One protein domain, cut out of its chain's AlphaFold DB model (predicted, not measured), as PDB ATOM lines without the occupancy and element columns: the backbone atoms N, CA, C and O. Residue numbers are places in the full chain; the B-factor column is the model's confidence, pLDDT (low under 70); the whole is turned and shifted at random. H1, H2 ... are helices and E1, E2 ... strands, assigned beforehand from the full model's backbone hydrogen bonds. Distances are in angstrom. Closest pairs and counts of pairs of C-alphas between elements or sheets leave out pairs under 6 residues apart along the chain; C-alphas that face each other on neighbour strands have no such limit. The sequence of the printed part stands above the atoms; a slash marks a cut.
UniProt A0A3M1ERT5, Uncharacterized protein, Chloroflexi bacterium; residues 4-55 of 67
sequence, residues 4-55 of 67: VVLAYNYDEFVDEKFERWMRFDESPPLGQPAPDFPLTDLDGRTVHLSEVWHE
ATOM      1  N   VAL A   4      21.546  31.479  71.044       75.69
ATOM      2  CA  VAL A   4      22.582  31.614  72.080       75.69
ATOM      3  C   VAL A   4      22.269  32.743  73.064       75.69
ATOM      4  O   VAL A   4      22.450  32.571  74.266       75.69
ATOM      5  N   VAL A   5      21.758  33.880  72.583       71.81
ATOM      6  CA  VAL A   5      21.438  35.038  73.436       71.81
ATOM      7  C   VAL A   5      20.251  34.719  74.341       71.81
ATOM      8  O   VAL A   5      20.284  35.010  75.534       71.81
ATOM      9  N   LEU A   6      19.232  34.042  73.801       72.25
ATOM     10  CA  LEU A   6      18.077  33.583  74.583       72.25
ATOM     11  C   LEU A   6      18.473  32.558  75.656       72.25
ATOM     12  O   LEU A   6      17.877  32.519  76.725       72.25
ATOM     13  N   ALA A   7      19.491  31.742  75.388       73.50
ATOM     14  CA  ALA A   7      20.011  30.754  76.326       73.50
ATOM     15  C   ALA A   7      20.924  31.353  77.422       73.50
ATOM     16  O   ALA A   7      21.123  30.721  78.465       73.50
ATOM     17  N   TYR A   8      21.491  32.539  77.188       71.62
ATOM     18  CA  TYR A   8      22.345  33.252  78.141       71.62
ATOM     19  C   TYR A   8      21.534  34.096  79.133       71.62
ATOM     20  O   TYR A   8      21.857  34.105  80.318       71.62
ATOM     21  N   ASN A   9      20.439  34.722  78.686       71.19
ATOM     22  CA  ASN A   9      19.514  35.450  79.562       71.19
ATOM     23  C   ASN A   9      18.557  34.479  80.274       71.19
ATOM     24  O   ASN A   9      17.361  34.433  79.981       71.19
ATOM     25  N   TYR A  10      19.092  33.665  81.185       68.00
ATOM     26  CA  TYR A  10      18.271  32.797  82.017       68.00
ATOM     27  C   TYR A  10      17.535  33.602  83.098       68.00
ATOM     28  O   TYR A  10      18.098  34.470  83.757       68.00
ATOM     29  N   ASP A  11      16.258  33.291  83.279       73.62
ATOM     30  CA  ASP A  11      15.345  33.899  84.254       73.62
ATOM     31  C   ASP A  11      15.579  33.419  85.697       73.62
ATOM     32  O   ASP A  11      15.127  34.053  86.648       73.62
ATOM     33  N   GLU A  12      16.294  32.305  85.867       77.44
ATOM     34  CA  GLU A  12      16.532  31.659  87.157       77.44
ATOM     35  C   GLU A  12      17.940  31.064  87.222       77.44
ATOM     36  O   GLU A  12      18.415  30.450  86.263       77.44
ATOM     37  N   PHE A  13      18.590  31.196  88.377       76.31
ATOM     38  CA  PHE A  13      19.924  30.653  88.625       76.31
ATOM     39  C   PHE A  13      19.834  29.176  89.051       76.31
ATOM     40  O   PHE A  13      19.841  28.863  90.241       76.31
ATOM     41  N   VAL A  14      19.696  28.282  88.068       84.56
ATOM     42  CA  VAL A  14      19.710  26.815  88.240       84.56
ATOM     43  C   VAL A  14      20.846  26.197  87.425       84.56
ATOM     44  O   VAL A  14      21.168  26.711  86.348       84.56
ATOM     45  N   ASP A  15      21.439  25.118  87.938       84.75
ATOM     46  CA  ASP A  15      22.659  24.488  87.411       84.75
ATOM     47  C   ASP A  15      22.579  24.261  85.890       84.75
ATOM     48  O   ASP A  15      23.457  24.683  85.135       84.75
ATOM     49  N   GLU A  16      21.452  23.750  85.391       86.00
ATOM     50  CA  GLU A  16      21.253  23.449  83.969       86.00
ATOM     51  C   GLU A  16      21.336  24.683  83.055       86.00
ATOM     52  O   GLU A  16      21.638  24.566  81.860       86.00
ATOM     53  N   LYS A  17      21.038  25.873  83.589       83.12
ATOM     54  CA  LYS A  17      21.020  27.124  82.823       83.12
ATOM     55  C   LYS A  17      22.389  27.804  82.800       83.12
ATOM     56  O   LYS A  17      22.747  28.339  81.742       83.12
ATOM     57  N   PHE A  18      23.160  27.756  83.895       82.19
ATOM     58  CA  PHE A  18      24.451  28.454  83.993       82.19
ATOM     59  C   PHE A  18      25.688  27.566  83.799       82.19
ATOM     60  O   PHE A  18      26.689  28.071  83.289       82.19
ATOM     61  N   GLU A  19      25.661  26.270  84.137       85.19
ATOM     62  CA  GLU A  19      26.865  25.415  84.103       85.19
ATOM     63  C   GLU A  19      27.507  25.346  82.712       85.19
ATOM     64  O   GLU A  19      28.726  25.389  82.580       85.19
ATOM     65  N   ARG A  20      26.694  25.341  81.648       84.25
ATOM     66  CA  ARG A  20      27.185  25.363  80.255       84.25
ATOM     67  C   ARG A  20      28.003  26.609  79.893       84.25
ATOM     68  O   ARG A  20      28.746  26.579  78.915       84.25
ATOM     69  N   TRP A  21      27.822  27.703  80.628       80.62
ATOM     70  CA  TRP A  21      28.513  28.977  80.411       80.62
ATOM     71  C   TRP A  21      29.678  29.164  81.380       80.62
ATOM     72  O   TRP A  21      30.658  29.836  81.057       80.62
ATOM     73  N   MET A  22      29.576  28.572  82.567       82.50
ATOM     74  CA  MET A  22      30.524  28.774  83.648       82.50
ATOM     75  C   MET A  22      31.652  27.744  83.612       82.50
ATOM     76  O   MET A  22      31.474  26.574  83.929       82.50
ATOM     77  N   ARG A  23      32.865  28.201  83.294       83.94
ATOM     78  CA  ARG A  23      34.090  27.387  83.335       83.94
ATOM     79  C   ARG A  23      34.780  27.552  84.686       83.94
ATOM     80  O   ARG A  23      35.881  28.090  84.758       83.94
ATOM     81  N   PHE A  24      34.110  27.147  85.767       83.31
ATOM     82  CA  PHE A  24      34.610  27.380  87.129       83.31
ATOM     83  C   PHE A  24      36.009  26.801  87.358       83.31
ATOM     84  O   PHE A  24      36.824  27.459  88.001       83.31
ATOM     85  N   ASP A  25      36.311  25.646  86.763       88.31
ATOM     86  CA  ASP A  25      37.625  24.994  86.834       88.31
ATOM     87  C   ASP A  25      38.764  25.823  86.210       88.31
ATOM     88  O   ASP A  25      39.936  25.583  86.490       88.31
ATOM     89  N   GLU A  26      38.435  26.818  85.383       89.00
ATOM     90  CA  GLU A  26      39.390  27.744  84.762       89.00
ATOM     91  C   GLU A  26      39.465  29.094  85.481       89.00
ATOM     92  O   GLU A  26      40.156  30.008  85.025       89.00
ATOM     93  N   SER A  27      38.766  29.234  86.609       87.56
ATOM     94  CA  SER A  27      38.805  30.463  87.393       87.56
ATOM     95  C   SER A  27      40.214  30.707  87.944       87.56
ATOM     96  O   SER A  27      40.869  29.764  88.403       87.56
ATOM     97  N   PRO A  28      40.686  31.966  87.967       88.69
ATOM     98  CA  PRO A  28      41.952  32.294  88.601       88.69
ATOM     99  C   PRO A  28      41.963  31.840  90.071       88.69
ATOM    100  O   PRO A  28      40.997  32.085  90.798       88.69
ATOM    101  N   PRO A  29      43.040  31.188  90.539       89.94
ATOM    102  CA  PRO A  29      43.129  30.746  91.923       89.94
ATOM    103  C   PRO A  29      43.260  31.936  92.881       89.94
ATOM    104  O   PRO A  29      43.877  32.958  92.571       89.94
ATOM    105  N   LEU A  30      42.730  31.773  94.093       92.62
ATOM    106  CA  LEU A  30      42.837  32.780  95.148       92.62
ATOM    107  C   LEU A  30      44.297  33.031  95.554       92.62
ATOM    108  O   LEU A  30      45.129  32.123  95.564       92.62
ATOM    109  N   GLY A  31      44.592  34.276  95.936       93.69
ATOM    110  CA  GLY A  31      45.921  34.699  96.391       93.69
ATOM    111  C   GLY A  31      46.936  34.940  95.270       93.69
ATOM    112  O   GLY A  31      48.033  35.418  95.556       93.69
ATOM    113  N   GLN A  32      46.586  34.655  94.014       91.81
ATOM    114  CA  GLN A  32      47.337  35.127  92.853       91.81
ATOM    115  C   GLN A  32      46.855  36.524  92.436       91.81
ATOM    116  O   GLN A  32      45.708  36.884  92.720       91.81
ATOM    117  N   PRO A  33      47.698  37.315  91.747       90.12
ATOM    118  CA  PRO A  33      47.239  38.526  91.081       90.12
ATOM    119  C   PRO A  33      46.055  38.217  90.159       90.12
ATOM    120  O   PRO A  33      46.080  37.231  89.419       90.12
ATOM    121  N   ALA A  34      45.023  39.057  90.210       91.81
ATOM    122  CA  ALA A  34      43.903  38.949  89.287       91.81
ATOM    123  C   ALA A  34      44.383  39.181  87.837       91.81
ATOM    124  O   ALA A  34      45.366  39.897  87.623       91.81
ATOM    125  N   PRO A  35      43.739  38.561  86.833       93.38
ATOM    126  CA  PRO A  35      44.086  38.792  85.439       93.38
ATOM    127  C   PRO A  35      43.791  40.242  85.059       93.38
ATOM    128  O   PRO A  35      42.756  40.791  85.431       93.38
ATOM    129  N   ASP A  36      44.693  40.841  84.290       95.81
ATOM    130  CA  ASP A  36      44.458  42.146  83.685       95.81
ATOM    131  C   ASP A  36      43.732  41.981  82.346       95.81
ATOM    132  O   ASP A  36      44.055  41.089  81.555       95.81
ATOM    133  N   PHE A  37      42.737  42.828  82.096       94.94
ATOM    134  CA  PHE A  37      41.945  42.807  80.870       94.94
ATOM    135  C   PHE A  37      41.396  44.201  80.542       94.94
ATOM    136  O   PHE A  37      41.214  45.017  81.452       94.94
ATOM    137  N   PRO A  38      41.134  44.483  79.251       97.38
ATOM    138  CA  PRO A  38      40.560  45.753  78.843       97.38
ATOM    139  C   PRO A  38      39.083  45.842  79.243       97.38
ATOM    140  O   PRO A  38      38.306  44.900  79.086       97.38
ATOM    141  N   LEU A  39      38.707  47.022  79.706       95.88
ATOM    142  CA  LEU A  39      37.377  47.472  80.082       95.88
ATOM    143  C   LEU A  39      37.021  48.696  79.233       95.88
ATOM    144  O   LEU A  39      37.888  49.340  78.640       95.88
ATOM    145  N   THR A  40      35.741  49.044  79.208       96.19
ATOM    146  CA  THR A  40      35.268  50.311  78.647       96.19
ATOM    147  C   THR A  40      34.687  51.152  79.773       96.19
ATOM    148  O   THR A  40      33.798  50.685  80.485       96.19
ATOM    149  N   ASP A  41      35.207  52.363  79.958       94.75
ATOM    150  CA  ASP A  41      34.666  53.303  80.938       94.75
ATOM    151  C   ASP A  41      33.357  53.954  80.445       94.75
ATOM    152  O   ASP A  41      32.893  53.731  79.323       94.75
ATOM    153  N   LEU A  42      32.744  54.780  81.296       94.94
ATOM    154  CA  LEU A  42      31.488  55.466  80.972       94.94
ATOM    155  C   LEU A  42      31.635  56.531  79.870       94.94
ATOM    156  O   LEU A  42      30.633  56.921  79.271       94.94
ATOM    157  N   ASP A  43      32.861  56.970  79.580       97.19
ATOM    158  CA  ASP A  43      33.185  57.907  78.502       97.19
ATOM    159  C   ASP A  43      33.518  57.179  77.181       97.19
ATOM    160  O   ASP A  43      33.832  57.820  76.172       97.19
ATOM    161  N   GLY A  44      33.450  55.843  77.163       96.75
ATOM    162  CA  GLY A  44      33.746  55.013  75.998       96.75
ATOM    163  C   GLY A  44      35.238  54.799  75.739       96.75
ATOM    164  O   GLY A  44      35.613  54.372  74.644       96.75
ATOM    165  N   ARG A  45      36.107  55.104  76.705       97.50
ATOM    166  CA  ARG A  45      37.551  54.869  76.595       97.50
ATOM    167  C   ARG A  45      37.886  53.455  77.031       97.50
ATOM    168  O   ARG A  45      37.268  52.901  77.936       97.50
ATOM    169  N   THR A  46      38.917  52.896  76.410       97.81
ATOM    170  CA  THR A  46      39.522  51.656  76.887       97.81
ATOM    171  C   THR A  46      40.400  51.950  78.095       97.81
ATOM    172  O   THR A  46      41.297  52.787  77.999       97.81
ATOM    173  N   VAL A  47      40.169  51.231  79.188       96.88
ATOM    174  CA  VAL A  47      41.016  51.222  80.392       96.88
ATOM    175  C   VAL A  47      41.333  49.779  80.764       96.88
ATOM    176  O   VAL A  47      40.566  48.880  80.426       96.88
ATOM    177  N   HIS A  48      42.443  49.518  81.440       97.38
ATOM    178  CA  HIS A  48      42.758  48.188  81.962       97.38
ATOM    179  C   HIS A  48      42.302  48.034  83.418       97.38
ATOM    180  O   HIS A  48      42.340  48.993  84.191       97.38
ATOM    181  N   LEU A  49      41.900  46.824  83.829       95.88
ATOM    182  CA  LEU A  49      41.535  46.556  85.230       95.88
ATOM    183  C   LEU A  49      42.674  46.929  86.194       95.88
ATOM    184  O   LEU A  49      42.423  47.417  87.298       95.88
ATOM    185  N   SER A  50      43.920  46.746  85.759       96.25
ATOM    186  CA  SER A  50      45.089  47.121  86.543       96.25
ATOM    187  C   SER A  50      45.185  48.608  86.852       96.25
ATOM    188  O   SER A  50      45.563  48.973  87.964       96.25
ATOM    189  N   GLU A  51      44.777  49.468  85.923       96.00
ATOM    190  CA  GLU A  51      44.698  50.909  86.164       96.00
ATOM    191  C   GLU A  51      43.695  51.202  87.288       96.00
ATOM    192  O   GLU A  51      44.013  51.944  88.213       96.00
ATOM    193  N   VAL A  52      42.540  50.525  87.284       93.88
ATOM    194  CA  VAL A  52      41.481  50.704  88.291       93.88
ATOM    195  C   VAL A  52      41.931  50.269  89.687       93.88
ATOM    196  O   VAL A  52      41.723  50.999  90.659       93.88
ATOM    197  N   TRP A  53      42.553  49.094  89.834       94.38
ATOM    198  CA  TRP A  53      42.964  48.631  91.168       94.38
ATOM    199  C   TRP A  53      44.186  49.357  91.727       94.38
ATOM    200  O   TRP A  53      44.465  49.243  92.918       94.38
ATOM    201  N   HIS A  54      44.931  50.102  90.904       95.19
ATOM    202  CA  HIS A  54      46.055  50.905  91.384       95.19
ATOM    203  C   HIS A  54      45.594  52.182  92.100       95.19
ATOM    204  O   HIS A  54      46.362  52.753  92.876       95.19
ATOM    205  N   GLU A  55      44.345  52.605  91.890       95.38
ATOM    206  CA  GLU A  55      43.772  53.817  92.488       95.38
ATOM    207  C   GLU A  55      43.158  53.592  93.879       95.38
ATOM    208  O   GLU A  55      42.901  54.554  94.607       95.38
TER     209      GLU A  55
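This is residues 4 to 55 of the 67 residues of an uncharacterized protein of Chloroflexi bacterium (UniProt A0A3M1ERT5). A long looping link with no named element, residues 19 to 37, joins two small ends: the short helices H1 and H2, and a strand hairpin, E1 and E2, followed directly by helix H3. The printed part has 52 residues, under half in named elements, ordered H1, H2, E1, E2, H3; the sheet is antiparallel and the class mixed. It is extended, with a radius of gyration of the C-alphas of 15.4 A, spanning 38 by 31 by 15 A.

H1, residues 4 to 8, and H2, residues 15 to 18, only just touch, only at the corner by their link, with 3 pairs of C-alphas within 8 A; the closest, Ala 7 and Lys 17, are 7.5 A apart. E1, residues 38 to 40, and E2, residues 46 to 48, form a hairpin at 134 degrees, with N 39 and O 47 within hydrogen-bond range at 2.7 A. H3, residues 49 to 54, is apart from H1 and H2. Every O i to N i+4 pair is within range in H1 and H3; H2 is too short for one.

H1 begins at C-alpha 4 (22.582, 31.614, 72.080) and H3 ends at C-alpha 54 (46.055, 50.905, 91.384). First to last C-alpha, H1 measures 6.3 A, H2 5.5 A, E1 7.0 A, E2 6.9 A and H3 8.8 A.

The farthest C-alphas, Glu 16 and Glu 55, are 38.8 A apart. The printed part has no cut; the link from H2 to E1 is long. Residue 10 has pLDDT under 70.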